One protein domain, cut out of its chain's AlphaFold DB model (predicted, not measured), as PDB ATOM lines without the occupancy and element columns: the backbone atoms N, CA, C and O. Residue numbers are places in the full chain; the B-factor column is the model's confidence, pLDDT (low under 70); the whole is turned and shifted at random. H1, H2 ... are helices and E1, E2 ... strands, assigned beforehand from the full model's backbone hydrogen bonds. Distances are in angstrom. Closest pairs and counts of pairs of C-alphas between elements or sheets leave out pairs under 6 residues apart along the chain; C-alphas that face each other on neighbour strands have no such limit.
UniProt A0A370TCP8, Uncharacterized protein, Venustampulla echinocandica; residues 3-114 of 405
ATOM      1  N   THR A   3     121.679  90.432 174.084       90.12
ATOM      2  CA  THR A   3     121.908  91.766 174.641       90.12
ATOM      3  C   THR A   3     123.381  92.120 174.487       90.12
ATOM      4  O   THR A   3     124.242  91.270 174.721       90.12
ATOM      5  N   ALA A   4     123.668  93.361 174.099       92.06
ATOM      6  CA  ALA A   4     125.027  93.894 174.086       92.06
ATOM      7  C   ALA A   4     125.252  94.832 175.276       92.06
ATOM      8  O   ALA A   4     124.368  95.614 175.635       92.06
ATOM      9  N   PHE A   5     126.446  94.756 175.849       94.75
ATOM     10  CA  PHE A   5     126.929  95.629 176.906       94.75
ATOM     11  C   PHE A   5     128.182  96.344 176.418       94.75
ATOM     12  O   PHE A   5     129.092  95.705 175.889       94.75
ATOM     13  N   TYR A   6     128.225  97.654 176.626       95.38
ATOM     14  CA  TYR A   6     129.368  98.503 176.336       95.38
ATOM     15  C   TYR A   6     129.750  99.289 177.585       95.38
ATOM     16  O   TYR A   6     128.874  99.824 178.261       95.38
ATOM     17  N   ILE A   7     131.043  99.386 177.874       95.88
ATOM     18  CA  ILE A   7     131.600 100.302 178.869       95.88
ATOM     19  C   ILE A   7     132.576 101.214 178.133       95.88
ATOM     20  O   ILE A   7     133.567 100.729 177.590       95.88
ATOM     21  N   THR A   8     132.295 102.511 178.115       94.38
ATOM     22  CA  THR A   8     133.194 103.533 177.579       94.38
ATOM     23  C   THR A   8     133.916 104.197 178.741       94.38
ATOM     24  O   THR A   8     133.264 104.692 179.661       94.38
ATOM     25  N   ALA A   9     135.244 104.168 178.735       92.31
ATOM     26  CA  ALA A   9     136.066 104.778 179.772       92.31
ATOM     27  C   ALA A   9     137.405 105.227 179.192       92.31
ATOM     28  O   ALA A   9     138.089 104.435 178.543       92.31
ATOM     29  N   GLU A  10     137.784 106.476 179.448       88.44
ATOM     30  CA  GLU A  10     139.028 107.085 178.970       88.44
ATOM     31  C   GLU A  10     139.172 106.993 177.439       88.44
ATOM     32  O   GLU A  10     140.264 106.787 176.906       88.44
ATOM     33  N   GLY A  11     138.053 107.106 176.713       84.00
ATOM     34  CA  GLY A  11     138.019 106.957 175.254       84.00
ATOM     35  C   GLY A  11     138.203 105.522 174.735       84.00
ATOM     36  O   GLY A  11     138.290 105.326 173.525       84.00
ATOM     37  N   LEU A  12     138.247 104.516 175.613       90.31
ATOM     38  CA  LEU A  12     138.272 103.097 175.254       90.31
ATOM     39  C   LEU A  12     136.875 102.487 175.365       90.31
ATOM     40  O   LEU A  12     136.136 102.803 176.297       90.31
ATOM     41  N   VAL A  13     136.534 101.564 174.462       93.00
ATOM     42  CA  VAL A  13     135.248 100.853 174.485       93.00
ATOM     43  C   VAL A  13     135.471  99.379 174.799       93.00
ATOM     44  O   VAL A  13     136.144  98.664 174.064       93.00
ATOM     45  N   TYR A  14     134.863  98.893 175.874       94.56
ATOM     46  CA  TYR A  14     134.822  97.475 176.221       94.56
ATOM     47  C   TYR A  14     133.447  96.931 175.874       94.56
ATOM     48  O   TYR A  14     132.444  97.430 176.374       94.56
ATOM     49  N   ALA A  15     133.393  95.908 175.032       93.38
ATOM     50  CA  ALA A  15     132.151  95.340 174.536       93.38
ATOM     51  C   ALA A  15     132.016  93.871 174.929       93.38
ATOM     52  O   ALA A  15     132.992  93.119 174.939       93.38
ATOM     53  N   GLY A  16     130.789  93.436 175.181       91.50
ATOM     54  CA  GLY A  16     130.470  92.027 175.343       91.50
ATOM     55  C   GLY A  16     129.013  91.738 175.008       91.50
ATOM     56  O   GLY A  16     128.149  92.613 175.064       91.50
ATOM     57  N   ILE A  17     128.739  90.494 174.620       89.19
ATOM     58  CA  ILE A  17     127.405  90.047 174.214       89.19
ATOM     59  C   ILE A  17     127.012  88.848 175.059       89.19
ATOM     60  O   ILE A  17     127.794  87.912 175.230       89.19
ATOM     61  N   GLN A  18     125.779  88.867 175.547       88.81
ATOM     62  CA  GLN A  18     125.192  87.783 176.324       88.81
ATOM     63  C   GLN A  18     123.841  87.372 175.726       88.81
ATOM     64  O   GLN A  18     123.319  87.994 174.791       88.81
ATOM     65  N   GLY A  19     123.256  86.300 176.266       85.62
ATOM     66  CA  GLY A  19     121.835  86.012 176.079       85.62
ATOM     67  C   GLY A  19     120.956  87.215 176.441       85.62
ATOM     68  O   GLY A  19     121.424  88.200 177.010       85.62
ATOM     69  N   THR A  20     119.682  87.158 176.065       85.25
ATOM     70  CA  THR A  20     118.742  88.248 176.342       85.25
ATOM     71  C   THR A  20     118.687  88.551 177.840       85.25
ATOM     72  O   THR A  20     118.301  87.686 178.618       85.25
ATOM     73  N   VAL A  21     119.021  89.786 178.211       88.44
ATOM     74  CA  VAL A  21     118.828  90.346 179.556       88.44
ATOM     75  C   VAL A  21     117.777  91.442 179.462       88.44
ATOM     76  O   VAL A  21     117.987  92.458 178.784       88.44
ATOM     77  N   ALA A  22     116.629  91.223 180.101       90.06
ATOM     78  CA  ALA A  22     115.526  92.175 180.069       90.06
ATOM     79  C   ALA A  22     115.834  93.420 180.917       90.06
ATOM     80  O   ALA A  22     116.588  93.363 181.884       90.06
ATOM     81  N   ILE A  23     115.190  94.547 180.601       89.06
ATOM     82  CA  ILE A  23     115.355  95.811 181.349       89.06
ATOM     83  C   ILE A  23     115.034  95.625 182.839       89.06
ATOM     84  O   ILE A  23     115.751  96.130 183.701       89.06
ATOM     85  N   ALA A  24     113.978  94.863 183.135       89.19
ATOM     86  CA  ALA A  24     113.536  94.577 184.497       89.19
ATOM     87  C   ALA A  24     114.552  93.755 185.312       89.19
ATOM     88  O   ALA A  24     114.543  93.833 186.534       89.19
ATOM     89  N   GLU A  25     115.424  92.994 184.648       90.88
ATOM     90  CA  GLU A  25     116.486  92.196 185.279       90.88
ATOM     91  C   GLU A  25     117.788  93.001 185.395       90.88
ATOM     92  O   GLU A  25     118.510  92.890 186.383       90.88
ATOM     93  N   ALA A  26     118.067  93.851 184.403       92.19
ATOM     94  CA  ALA A  26     119.287  94.645 184.328       92.19
ATOM     95  C   ALA A  26     119.354  95.759 185.387       92.19
ATOM     96  O   ALA A  26     120.399  95.956 185.998       92.19
ATOM     97  N   ILE A  27     118.254  96.479 185.636       93.44
ATOM     98  CA  ILE A  27     118.244  97.608 186.589       93.44
ATOM     99  C   ILE A  27     118.599  97.166 188.027       93.44
ATOM    100  O   ILE A  27     119.478  97.798 188.629       93.44
ATOM    101  N   PRO A  28     117.989  96.099 188.592       93.31
ATOM    102  CA  PRO A  28     118.384  95.578 189.900       93.31
ATOM    103  C   PRO A  28     119.845  95.134 189.939       93.31
ATOM    104  O   PRO A  28     120.553  95.500 190.873       93.31
ATOM    105  N   LEU A  29     120.312  94.429 188.901       93.62
ATOM    106  CA  LEU A  29     121.706  93.998 188.788       93.62
ATOM    107  C   LEU A  29     122.665  95.195 188.842       93.62
ATOM    108  O   LEU A  29     123.623  95.188 189.605       93.62
ATOM    109  N   PHE A  30     122.409  96.252 188.070       94.81
ATOM    110  CA  PHE A  30     123.278  97.432 188.070       94.81
ATOM    111  C   PHE A  30     123.266  98.157 189.417       94.81
ATOM    112  O   PHE A  30     124.305  98.651 189.845       94.81
ATOM    113  N   SER A  31     122.119  98.191 190.099       93.94
ATOM    114  CA  SER A  31     122.018  98.762 191.448       93.94
ATOM    115  C   SER A  31     122.830  97.946 192.454       93.94
ATOM    116  O   SER A  31     123.570  98.518 193.244       93.94
ATOM    117  N   GLU A  32     122.753  96.614 192.399       94.38
ATOM    118  CA  GLU A  32     123.546  95.719 193.250       94.38
ATOM    119  C   GLU A  32     125.052  95.907 193.029       94.38
ATOM    120  O   GLU A  32     125.812  96.007 193.990       94.38
ATOM    121  N   LEU A  33     125.479  96.005 191.768       95.06
ATOM    122  CA  LEU A  33     126.890  96.162 191.425       95.06
ATOM    123  C   LEU A  33     127.457  97.530 191.812       95.06
ATOM    124  O   LEU A  33     128.646  97.628 192.107       95.06
ATOM    125  N   LEU A  34     126.644  98.588 191.760       95.62
ATOM    126  CA  LEU A  34     127.127  99.962 191.885       95.62
ATOM    127  C   LEU A  34     126.817 100.625 193.228       95.62
ATOM    128  O   LEU A  34     127.485 101.616 193.540       95.62
ATOM    129  N   ASN A  35     125.885 100.113 194.035       95.00
ATOM    130  CA  ASN A  35     125.531 100.726 195.318       95.00
ATOM    131  C   ASN A  35     126.768 100.873 196.223       95.00
ATOM    132  O   ASN A  35     127.519  99.922 196.449       95.00
ATOM    133  N   GLY A  36     127.017 102.092 196.705       90.06
ATOM    134  CA  GLY A  36     128.168 102.408 197.551       90.06
ATOM    135  C   GLY A  36     129.523 102.392 196.832       90.06
ATOM    136  O   GLY A  36     130.549 102.647 197.467       90.06
ATOM    137  N   THR A  37     129.567 102.130 195.521       93.31
ATOM    138  CA  THR A  37     130.810 102.198 194.742       93.31
ATOM    139  C   THR A  37     131.195 103.644 194.438       93.31
ATOM    140  O   THR A  37     130.353 104.523 194.252       93.31
ATOM    141  N   SER A  38     132.498 103.917 194.366       93.19
ATOM    142  CA  SER A  38     132.998 105.214 193.905       93.19
ATOM    143  C   SER A  38     132.987 105.297 192.374       93.19
ATOM    144  O   SER A  38     132.988 104.277 191.677       93.19
ATOM    145  N   LYS A  39     133.055 106.519 191.822       91.44
ATOM    146  CA  LYS A  39     133.176 106.726 190.364       91.44
ATOM    147  C   LYS A  39     134.368 105.955 189.780       91.44
ATOM    148  O   LYS A  39     134.227 105.276 188.772       91.44
ATOM    149  N   VAL A  40     135.510 105.983 190.469       91.00
ATOM    150  CA  VAL A  40     136.746 105.301 190.043       91.00
ATOM    151  C   VAL A  40     136.612 103.773 190.099       91.00
ATOM    152  O   VAL A  40     137.180 103.069 189.272       91.00
ATOM    153  N   ALA A  41     135.829 103.238 191.040       94.00
ATOM    154  CA  ALA A  41     135.608 101.797 191.168       94.00
ATOM    155  C   ALA A  41     134.546 101.243 190.197       94.00
ATOM    156  O   ALA A  41     134.430 100.026 190.059       94.00
ATOM    157  N   THR A  42     133.791 102.111 189.513       94.75
ATOM    158  CA  THR A  42     132.643 101.722 188.671       94.75
ATOM    159  C   THR A  42     133.044 100.781 187.537       94.75
ATOM    160  O   THR A  42     132.353  99.796 187.292       94.75
ATOM    161  N   PHE A  43     134.183 101.027 186.882       95.38
ATOM    162  CA  PHE A  43     134.675 100.147 185.819       95.38
ATOM    163  C   PHE A  43     134.900  98.714 186.323       95.38
ATOM    164  O   PHE A  43     134.432  97.753 185.713       95.38
ATOM    165  N   ASN A  44     135.585  98.567 187.461       94.81
ATOM    166  CA  ASN A  44     135.882  97.259 188.043       94.81
ATOM    167  C   ASN A  44     134.602  96.547 188.489       94.81
ATOM    168  O   ASN A  44     134.451  95.360 188.224       94.81
ATOM    169  N   ALA A  45     133.667  97.277 189.101       95.44
ATOM    170  CA  ALA A  45     132.382  96.726 189.518       95.44
ATOM    171  C   ALA A  45     131.581  96.162 188.330       95.44
ATOM    172  O   ALA A  45     131.107  95.030 188.390       95.44
ATOM    173  N   LEU A  46     131.485  96.906 187.222       95.62
ATOM    174  CA  LEU A  46     130.762  96.463 186.025       95.62
ATOM    175  C   LEU A  46     131.480  95.324 185.293       95.62
ATOM    176  O   LEU A  46     130.859  94.316 184.966       95.62
ATOM    177  N   SER A  47     132.784  95.467 185.043       94.06
ATOM    178  CA  SER A  47     133.555  94.483 184.272       94.06
ATOM    179  C   SER A  47     133.683  93.132 184.982       94.06
ATOM    180  O   SER A  47     133.670  92.093 184.322       94.06
ATOM    181  N   GLN A  48     133.768  93.125 186.316       93.19
ATOM    182  CA  GLN A  48     133.834  91.895 187.111       93.19
ATOM    183  C   GLN A  48     132.442  91.338 187.435       93.19
ATOM    184  O   GLN A  48     132.271  90.120 187.475       93.19
ATOM    185  N   GLY A  49     131.461  92.218 187.660       92.25
ATOM    186  CA  GLY A  49     130.100  91.851 188.043       92.25
ATOM    187  C   GLY A  49     129.226  91.362 186.890       92.25
ATOM    188  O   GLY A  49     128.343  90.531 187.089       92.25
ATOM    189  N   ILE A  50     129.480  91.831 185.667       92.88
ATOM    190  CA  ILE A  50     128.808  91.338 184.465       92.88
ATOM    191  C   ILE A  50     129.705  90.273 183.828       92.88
ATOM    192  O   ILE A  50     130.707  90.573 183.176       92.88
ATOM    193  N   HIS A  51     129.342  89.004 184.028       89.50
ATOM    194  CA  HIS A  51     130.101  87.848 183.545       89.50
ATOM    195  C   HIS A  51     129.963  87.644 182.030       89.50
ATOM    196  O   HIS A  51     129.227  86.772 181.562       89.50
ATOM    197  N   ILE A  52     130.700  88.442 181.258       91.06
ATOM    198  CA  ILE A  52     130.778  88.344 179.798       91.06
ATOM    199  C   ILE A  52     132.233  88.351 179.322       91.06
ATOM    200  O   ILE A  52     133.136  88.832 180.003       91.06
ATOM    201  N   GLY A  53     132.466  87.794 178.132       88.81
ATOM    202  CA  GLY A  53     133.766  87.860 177.468       88.81
ATOM    203  C   GLY A  53     134.019  89.266 176.935       88.81
ATOM    204  O   GLY A  53     133.730  89.530 175.771       88.81
ATOM    205  N   TRP A  54     134.510  90.159 177.795       92.38
ATOM    206  CA  TRP A  54     134.833  91.535 177.431       92.38
ATOM    207  C   TRP A  54     135.942  91.585 176.380       92.38
ATOM    208  O   TRP A  54     137.005  90.985 176.545       92.38
ATOM    209  N   ALA A  55     135.700  92.337 175.313       91.19
ATOM    210  CA  ALA A  55     136.665  92.622 174.267       91.19
ATOM    211  C   ALA A  55     136.857  94.133 174.141       91.19
ATOM    212  O   ALA A  55     135.886  94.888 174.133       91.19
ATOM    213  N   LEU A  56     138.111  94.562 174.014       91.06
ATOM    214  CA  LEU A  56     138.430  95.945 173.688       91.06
ATOM    215  C   LEU A  56     138.075  96.220 172.221       91.06
ATOM    216  O   LEU A  56     138.404  95.430 171.332       91.06
ATOM    217  N   GLN A  57     137.398  97.335 171.990       88.94
ATOM    218  CA  GLN A  57     136.848  97.761 170.715       88.94
ATOM    219  C   GLN A  57     137.129  99.248 170.480       88.94
ATOM    220  O   GLN A  57     137.339 100.014 171.418       88.94
ATOM    221  N   ASP A  58     137.136  99.646 169.209       85.94
ATOM    222  CA  ASP A  58     137.350 101.045 168.817       85.94
ATOM    223  C   ASP A  58     136.091 101.905 168.952       85.94
ATOM    224  O   ASP A  58     136.183 103.127 168.947       85.94
ATOM    225  N   ASP A  59     134.909 101.281 168.996       88.56
ATOM    226  CA  ASP A  59     133.640 101.993 168.903       88.56
ATOM    227  C   ASP A  59     132.470 101.207 169.503       88.56
ATOM    228  O   ASP A  59     132.560 100.007 169.758       88.56
ATOM    229  N   VAL A  60     131.336 101.883 169.676       85.94
ATOM    230  CA  VAL A  60     130.072 101.271 170.086       85.94
ATOM    231  C   VAL A  60     129.256 100.926 168.842       85.94
ATOM    232  O   VAL A  60     128.709 101.797 168.164       85.94
ATOM    233  N   ALA A  61     129.108  99.634 168.543       81.88
ATOM    234  CA  ALA A  61     128.261  99.205 167.435       81.88
ATOM    235  C   ALA A  61     126.768  99.340 167.795       81.88
ATOM    236  O   ALA A  61     126.284  98.737 168.760       81.88
ATOM    237  N   ASN A  62     126.012 100.092 166.985       77.25
ATOM    238  CA  ASN A  62     124.561 100.205 167.120       77.25
ATOM    239  C   ASN A  62     123.841  99.261 166.139       77.25
ATOM    240  O   ASN A  62     123.897  99.470 164.924       77.25
ATOM    241  N   PRO A  63     123.104  98.259 166.637       77.06
ATOM    242  CA  PRO A  63     122.453  97.275 165.790       77.06
ATOM    243  C   PRO A  63     121.062  97.668 165.284       77.06
ATOM    244  O   PRO A  63     120.462  96.938 164.495       77.06
ATOM    245  N   PHE A  64     120.489  98.779 165.739       81.50
ATOM    246  CA  PHE A  64     119.091  99.075 165.446       81.50
ATOM    247  C   PHE A  64     118.899  99.676 164.047       81.50
ATOM    248  O   PHE A  64     119.716 100.444 163.536       81.50
ATOM    249  N   GLY A  65     117.792  99.303 163.398       74.12
ATOM    250  CA  GLY A  65     117.458  99.721 162.031       74.12
ATOM    251  C   GLY A  65     118.102  98.875 160.927       74.12
ATOM    252  O   GLY A  65     117.894  99.149 159.743       74.12
ATOM    253  N   ASP A  66     118.877  97.848 161.270       76.44
ATOM    254  CA  ASP A  66     119.411  96.885 160.314       76.44
ATOM    255  C   ASP A  66     118.784  95.498 160.541       76.44
ATOM    256  O   ASP A  66     118.911  94.881 161.594       76.44
ATOM    257  N   ILE A  67     118.115  95.004 159.494       72.19
ATOM    258  CA  ILE A  67     117.378  93.733 159.466       72.19
ATOM    259  C   ILE A  67     118.228  92.489 159.774       72.19
ATOM    260  O   ILE A  67     117.670  91.428 160.030       72.19
ATOM    261  N   ARG A  68     119.566  92.589 159.736       71.25
ATOM    262  CA  ARG A  68     120.473  91.507 160.163       71.25
ATOM    263  C   ARG A  68     120.555  91.351 161.678       71.25
ATOM    264  O   ARG A  68     121.117  90.364 162.150       71.25
ATOM    265  N   GLY A  69     120.074  92.333 162.432       66.81
ATOM    266  CA  GLY A  69     120.238  92.385 163.874       66.81
ATOM    267  C   GLY A  69     119.418  91.330 164.601       66.81
ATOM    268  O   GLY A  69     118.205  91.250 164.441       66.81
ATOM    269  N   SER A  70     120.083  90.553 165.452       73.25
ATOM    270  CA  SER A  70     119.451  89.687 166.459       73.25
ATOM    271  C   SER A  70     119.509  90.282 167.875       73.25
ATOM    272  O   SER A  70     119.029  89.653 168.827       73.25
ATOM    273  N   LEU A  71     120.116  91.471 168.007       81.00
ATOM    274  CA  LEU A  71     120.229  92.217 169.254       81.00
ATOM    275  C   LEU A  71     118.910  92.924 169.559       81.00
ATOM    276  O   LEU A  71     118.367  93.641 168.720       81.00
ATOM    277  N   THR A  72     118.401  92.708 170.767       86.06
ATOM    278  CA  THR A  72     117.135  93.290 171.224       86.06
ATOM    279  C   THR A  72     117.355  94.544 172.057       86.06
ATOM    280  O   THR A  72     116.566  95.483 171.958       86.06
ATOM    281  N   ILE A  73     118.413  94.556 172.870       90.62
ATOM    282  CA  ILE A  73     118.736  95.632 173.810       90.62
ATOM    283  C   ILE A  73     120.251  95.867 173.814       90.62
ATOM    284  O   ILE A  73     121.042  94.925 173.724       90.62
ATOM    285  N   VAL A  74     120.636  97.134 173.927       92.62
ATOM    286  CA  VAL A  74     122.009  97.601 174.098       92.62
ATOM    287  C   VAL A  74     122.078  98.442 175.370       92.62
ATOM    288  O   VAL A  74     121.323  99.404 175.506       92.62
ATOM    289  N   TYR A  75     122.987  98.087 176.276       95.00
ATOM    290  CA  TYR A  75     123.345  98.895 177.441       95.00
ATOM    291  C   TYR A  75     124.726  99.508 177.213       95.00
ATOM    292  O   TYR A  75     125.687  98.773 176.991       95.00
ATOM    293  N   THR A  76     124.834 100.830 177.285       95.50
ATOM    294  CA  THR A  76     126.100 101.559 177.147       95.50
ATOM    295  C   THR A  76     126.353 102.372 178.407       95.50
ATOM    296  O   THR A  76     125.627 103.320 178.692       95.50
ATOM    297  N   PHE A  77     127.381 102.000 179.161       96.50
ATOM    298  CA  PHE A  77     127.878 102.729 180.321       96.50
ATOM    299  C   PHE A  77     128.973 103.693 179.871       96.50
ATOM    300  O   PHE A  77     130.123 103.292 179.720       96.50
ATOM    301  N   ASP A  78     128.623 104.954 179.650       94.88
ATOM    302  CA  ASP A  78     129.589 106.019 179.394       94.88
ATOM    303  C   ASP A  78     130.117 106.546 180.734       94.88
ATOM    304  O   ASP A  78     129.463 107.341 181.410       94.88
ATOM    305  N   LEU A  79     131.284 106.055 181.159       95.38
ATOM    306  CA  LEU A  79     131.911 106.449 182.423       95.38
ATOM    307  C   LEU A  79     132.565 107.834 182.343       95.38
ATOM    308  O   LEU A  79     132.712 108.498 183.376       95.38
ATOM    309  N   ASP A  80     132.911 108.277 181.132       92.62
ATOM    310  CA  ASP A  80     133.494 109.594 180.881       92.62
ATOM    311  C   ASP A  80     132.440 110.675 181.161       92.62
ATOM    312  O   ASP A  80     132.675 111.592 181.959       92.62
ATOM    313  N   SER A  81     131.232 110.485 180.623       92.56
ATOM    314  CA  SER A  81     130.073 111.359 180.852       92.56
ATOM    315  C   SER A  81     129.259 111.010 182.110       92.56
ATOM    316  O   SER A  81     128.393 111.785 182.510       92.56
ATOM    317  N   ASP A  82     129.536 109.871 182.752       95.00
ATOM    318  CA  ASP A  82     128.787 109.295 183.885       95.00
ATOM    319  C   ASP A  82     127.301 109.006 183.573       95.00
ATOM    320  O   ASP A  82     126.417 109.271 184.390       95.00
ATOM    321  N   ILE A  83     127.009 108.447 182.391       95.94
ATOM    322  CA  ILE A  83     125.648 108.186 181.881       95.94
ATOM    323  C   ILE A  83     125.483 106.719 181.453       95.94
ATOM    324  O   ILE A  83     126.311 106.160 180.741       95.94
ATOM    325  N   LEU A  84     124.375 106.094 181.856       96.50
ATOM    326  CA  LEU A  84     123.892 104.829 181.308       96.50
ATOM    327  C   LEU A  84     122.887 105.125 180.196       96.50
ATOM    328  O   LEU A  84     121.855 105.747 180.447       96.50
ATOM    329  N   ILE A  85     123.157 104.617 179.000       95.19
ATOM    330  CA  ILE A  85     122.240 104.637 177.863       95.19
ATOM    331  C   ILE A  85     121.669 103.233 177.675       95.19
ATOM    332  O   ILE A  85     122.397 102.249 177.559       95.19
ATOM    333  N   LEU A  86     120.348 103.150 177.610       93.81
ATOM    334  CA  LEU A  86     119.595 101.953 177.280       93.81
ATOM    335  C   LEU A  86     118.938 102.167 175.925       93.81
ATOM    336  O   LEU A  86     118.059 103.012 175.786       93.81
ATOM    337  N   ALA A  87     119.326 101.385 174.925       91.75
ATOM    338  CA  ALA A  87     118.766 101.477 173.586       91.75
ATOM    339  C   ALA A  87     118.106 100.162 173.163       91.75
ATOM    340  O   ALA A  87     118.618  99.069 173.411       91.75
ATOM    341  N   ASN A  88     116.961 100.274 172.496       90.00
ATOM    342  CA  ASN A  88     116.291  99.182 171.801       90.00
ATOM    343  C   ASN A  88     115.848  99.648 170.399       90.00
ATOM    344  O   ASN A  88     116.156 100.759 169.967       90.00
ATOM    345  N   ALA A  89     115.116  98.800 169.673       84.88
ATOM    346  CA  ALA A  89     114.681  99.112 168.310       84.88
ATOM    347  C   ALA A  89     113.716 100.311 168.198       84.88
ATOM    348  O   ALA A  89     113.570 100.852 167.104       84.88
ATOM    349  N   THR A  90     113.040 100.704 169.281       85.50
ATOM    350  CA  THR A  90     112.002 101.747 169.265       85.50
ATOM    351  C   THR A  90     112.429 103.040 169.948       85.50
ATOM    352  O   THR A  90     111.947 104.102 169.569       85.50
ATOM    353  N   GLN A  91     113.304 102.969 170.949       87.94
ATOM    354  CA  GLN A  91     113.697 104.118 171.755       87.94
ATOM    355  C   GLN A  91     115.102 103.962 172.336       87.94
ATOM    356  O   GLN A  91     115.610 102.852 172.521       87.94
ATOM    357  N   ALA A  92     115.693 105.101 172.686       91.44
ATOM    358  CA  ALA A  92     116.859 105.178 173.546       91.44
ATOM    359  C   ALA A  92     116.517 106.022 174.777       91.44
ATOM    360  O   ALA A  92     115.835 107.044 174.686       91.44
ATOM    361  N   LEU A  93     116.969 105.555 175.929       94.69
ATOM    362  CA  LEU A  93     116.743 106.131 177.242       94.69
ATOM    363  C   LEU A  93     118.093 106.363 177.917       94.69
ATOM    364  O   LEU A  93     119.030 105.605 177.677       94.69
ATOM    365  N   GLN A  94     118.187 107.364 178.783       96.31
ATOM    366  CA  GLN A  94     119.392 107.639 179.558       96.31
ATOM    367  C   GLN A  94     119.098 107.911 181.032       96.31
ATOM    368  O   GLN A  94     118.038 108.441 181.383       96.31
ATOM    369  N   LEU A  95     120.072 107.590 181.881       96.75
ATOM    370  CA  LEU A  95     120.086 107.922 183.302       96.75
ATOM    371  C   LEU A  95     121.536 108.112 183.786       96.75
ATOM    372  O   LEU A  95     122.392 107.310 183.415       96.75
ATOM    373  N   PRO A  96     121.842 109.115 184.629       96.75
ATOM    374  CA  PRO A  96     123.168 109.243 185.229       96.75
ATOM    375  C   PRO A  96     123.558 108.008 186.055       96.75
ATOM    376  O   PRO A  96     122.781 107.544 186.892       96.75
ATOM    377  N   ILE A  97     124.778 107.498 185.866       96.12
ATOM    378  CA  ILE A  97     125.282 106.300 186.565       96.12
ATOM    379  C   ILE A  97     125.371 106.547 188.073       96.12
ATOM    380  O   ILE A  97     125.146 105.631 188.863       96.12
ATOM    381  N   CYS A  98     125.626 107.791 188.494       93.44
ATOM    382  CA  CYS A  98     125.643 108.169 189.905       93.44
ATOM    383  C   CYS A  98     124.369 107.773 190.670       93.44
ATOM    384  O   CYS A  98     124.473 107.448 191.850       93.44
ATOM    385  N   ARG A  99     123.207 107.697 190.004       95.12
ATOM    386  CA  ARG A  99     121.943 107.257 190.618       95.12
ATOM    387  C   ARG A  99     122.008 105.823 191.141       95.12
ATOM    388  O   ARG A  99     121.457 105.555 192.199       95.12
ATOM    389  N   PHE A 100     122.719 104.933 190.448       94.62
ATOM    390  CA  PHE A 100     122.902 103.537 190.862       94.62
ATOM    391  C   PHE A 100     123.905 103.369 192.011       94.62
ATOM    392  O   PHE A 100     123.981 102.296 192.599       94.62
ATOM    393  N   ARG A 101     124.688 104.410 192.324       93.69
ATOM    394  CA  ARG A 101     125.644 104.405 193.442       93.69
ATOM    395  C   ARG A 101     125.012 104.839 194.762       93.69
ATOM    396  O   ARG A 101     125.621 104.662 195.815       93.69
ATOM    397  N   GLU A 102     123.825 105.434 194.705       91.12
ATOM    398  CA  GLU A 102     123.063 105.823 195.884       91.12
ATOM    399  C   GLU A 102     122.327 104.622 196.489       91.12
ATOM    400  O   GLU A 102     121.878 103.732 195.771       91.12
ATOM    401  N   ASP A 103     122.106 104.652 197.806       84.56
ATOM    402  CA  ASP A 103     121.327 103.640 198.535       84.56
ATOM    403  C   ASP A 103     119.808 103.835 198.333       84.56
ATOM    404  O   ASP A 103     119.021 103.968 199.272       84.56
ATOM    405  N   LYS A 104     119.393 103.977 197.070       86.31
ATOM    406  CA  LYS A 104     118.001 104.147 196.650       86.31
ATOM    407  C   LYS A 104     117.728 103.273 195.428       86.31
ATOM    408  O   LYS A 104     118.524 103.287 194.492       86.31
ATOM    409  N   PRO A 105     116.590 102.560 195.390       86.94
ATOM    410  CA  PRO A 105     116.235 101.763 194.227       86.94
ATOM    411  C   PRO A 105     115.993 102.673 193.020       86.94
ATOM    412  O   PRO A 105     115.277 103.669 193.130       86.94
ATOM    413  N   VAL A 106     116.570 102.304 191.877       92.50
ATOM    414  CA  VAL A 106     116.352 102.986 190.599       92.50
ATOM    415  C   VAL A 106     115.120 102.404 189.912       92.50
ATOM    416  O   VAL A 106     115.005 101.189 189.744       92.50
ATOM    417  N   ALA A 107     114.204 103.266 189.479       90.94
ATOM    418  CA  ALA A 107     113.017 102.883 188.723       90.94
ATOM    419  C   ALA A 107     113.119 103.286 187.241       90.94
ATOM    420  O   ALA A 107     113.742 104.279 186.873       90.94
ATOM    421  N   LEU A 108     112.460 102.525 186.356       89.12
ATOM    422  CA  LEU A 108     112.505 102.767 184.904       89.12
ATOM    423  C   LEU A 108     111.933 104.140 184.497       89.12
ATOM    424  O   LEU A 108     112.335 104.697 183.483       89.12
ATOM    425  N   ASN A 109     111.010 104.699 185.280       92.25
ATOM    426  CA  ASN A 109     110.421 106.018 185.029       92.25
ATOM    427  C   ASN A 109     111.370 107.194 185.335       92.25
ATOM    428  O   ASN A 109     111.047 108.319 184.965       92.25
ATOM    429  N   GLU A 110     112.508 106.956 185.994       93.81
ATOM    430  CA  GLU A 110     113.553 107.972 186.188       93.81
ATOM    431  C   GLU A 110     114.357 108.222 184.906       93.81
ATOM    432  O   GLU A 110     115.021 109.251 184.779       93.81
ATOM    433  N   PHE A 111     114.307 107.293 183.947       95.44
ATOM    434  CA  PHE A 111     115.006 107.442 182.681       95.44
ATOM    435  C   PHE A 111     114.356 108.521 181.815       95.44
ATOM    436  O   PHE A 111     113.134 108.626 181.708       95.44
ATOM    437  N   THR A 112     115.200 109.279 181.126       95.88
ATOM    438  CA  THR A 112     114.776 110.307 180.170       95.88
ATOM    439  C   THR A 112     115.070 109.860 178.746       95.88
ATOM    440  O   THR A 112     115.934 109.013 178.525       95.88
ATOM    441  N   ALA A 113     114.340 110.396 177.765       94.25
ATOM    442  CA  ALA A 113     114.608 110.103 176.361       94.25
ATOM    443  C   ALA A 113     116.017 110.575 175.970       94.25
ATOM    444  O   ALA A 113     116.428 111.679 176.326       94.25
ATOM    445  N   PHE A 114     116.741 109.735 175.231       89.94
ATOM    446  CA  PHE A 114     118.055 110.058 174.693       89.94
ATOM    447  C   PHE A 114     117.985 110.190 173.176       89.94
ATOM    448  O   PHE A 114     117.661 109.232 172.468       89.94
TER     449      PHE A 114
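This is residues 3 to 114 of the 405 residues of an uncharacterized protein of Venustampulla echinocandica (UniProt A0A370TCP8). One twisted sheet of six strands makes the body, with H2 over one face of it along E1, and H1 on that same side, its last residues 30 to 34 set between H2 and H3. The tail, residues 102 to 114, folds back to the edge strand E6, and the long link from E3 to E4 loops out to one far end of the whole at Ile 67. The printed part has 112 residues with three named helices and six named strands, in the order E1 E2 H1 H2 E3 E4 E5 E6 H3 along the chain, and its class is mixed, helices and strands. The sheet is mixed and runs E3, E2, E1, E4, E5, E6, with E1 and E4 parallel and the other neighbours antiparallel. The whole is compact and rounded, with a radius of gyration of the C-alphas of 13.2 A and spans of 40 by 30 by 24 A.

In the sheet, E1 is residues 3 to 9, 19.9 A from first to last C-alpha, and begins at C-alpha 3 at (121.908, 91.766, 174.641). E2, residues 12 to 19, is 23.7 A long, and E4, residues 71 to 78, is 19.5 A long. E5 is residues 83 to 88, 16.4 A, and E6 is residues 92 to 96, 13.9 A. E3 is short, residues 55 to 57, 6.2 A. H1, residues 23 to 34, is the longest helix at 16.3 A, ending at C-alpha 34 at (127.127, 99.962, 191.885). H2 is residues 42 to 49, 10.2 A, and H3 is residues 98 to 101, 5.2 A, ending at C-alpha 101 at (125.644, 104.405, 193.442).

Inner strands E1 and E4 are parallel at 15 degrees, with N 6 and O 75 at 2.8 A, within hydrogen-bond range. E1 and E2 form a hairpin, antiparallel at 163 degrees, with N 7 and O 14 at 2.8 A. Edge strand E3 is antiparallel to E2 at 130 degrees, with N 55 and O 15 at 2.8 A. On the other side of E1, E4, E5 and E6 form a meander, each strand the antiparallel neighbour of the one before; N 76 and O 85 are 2.8 A apart, and N 86 and O 93 are 2.8 A apart. Both its pairs, E4 and E5 and E5 and E6, are hairpins. H2 is on the sheet at a height of 10.2 A, over E1, and runs along the strands at 26 degrees to E1 on the local plane; their closest C-alphas are those of Ile 7 and Phe 43, 7.6 A apart. H1 is only just not on the sheet, with 4 pairs of C-alphas within 10 A. With residues 30 to 34 alone H1 touches H2, opposite ways at a steep tilt of 64 degrees, the closest C-alphas being those of Leu 33 and Ala 45, 5.8 A apart. With those residues it also touches H3, the closest C-alphas being those of Ser 31 and Phe 100, 4.9 A apart. H3 only grazes the sheet, with residues 98 to 100, and H2 and H3 are apart. Every O i to N i+4 pair is within hydrogen-bond range in H2, 7 of 8 are in H1, and H3 is too short for such a pair.

The two C-alphas farthest apart are those of Gly 36 and Ile 67, 40.5 A. The printed part has no cut. The link from E3 to E4, residues 58 to 70, is long; the link from H1 to H2 is short, and the others are tight. Residues 112 to 113 pair antiparallel with residues 93 to 94 of E6. The mean pLDDT of the printed part is 90.5, and residue 69 alone is under 70.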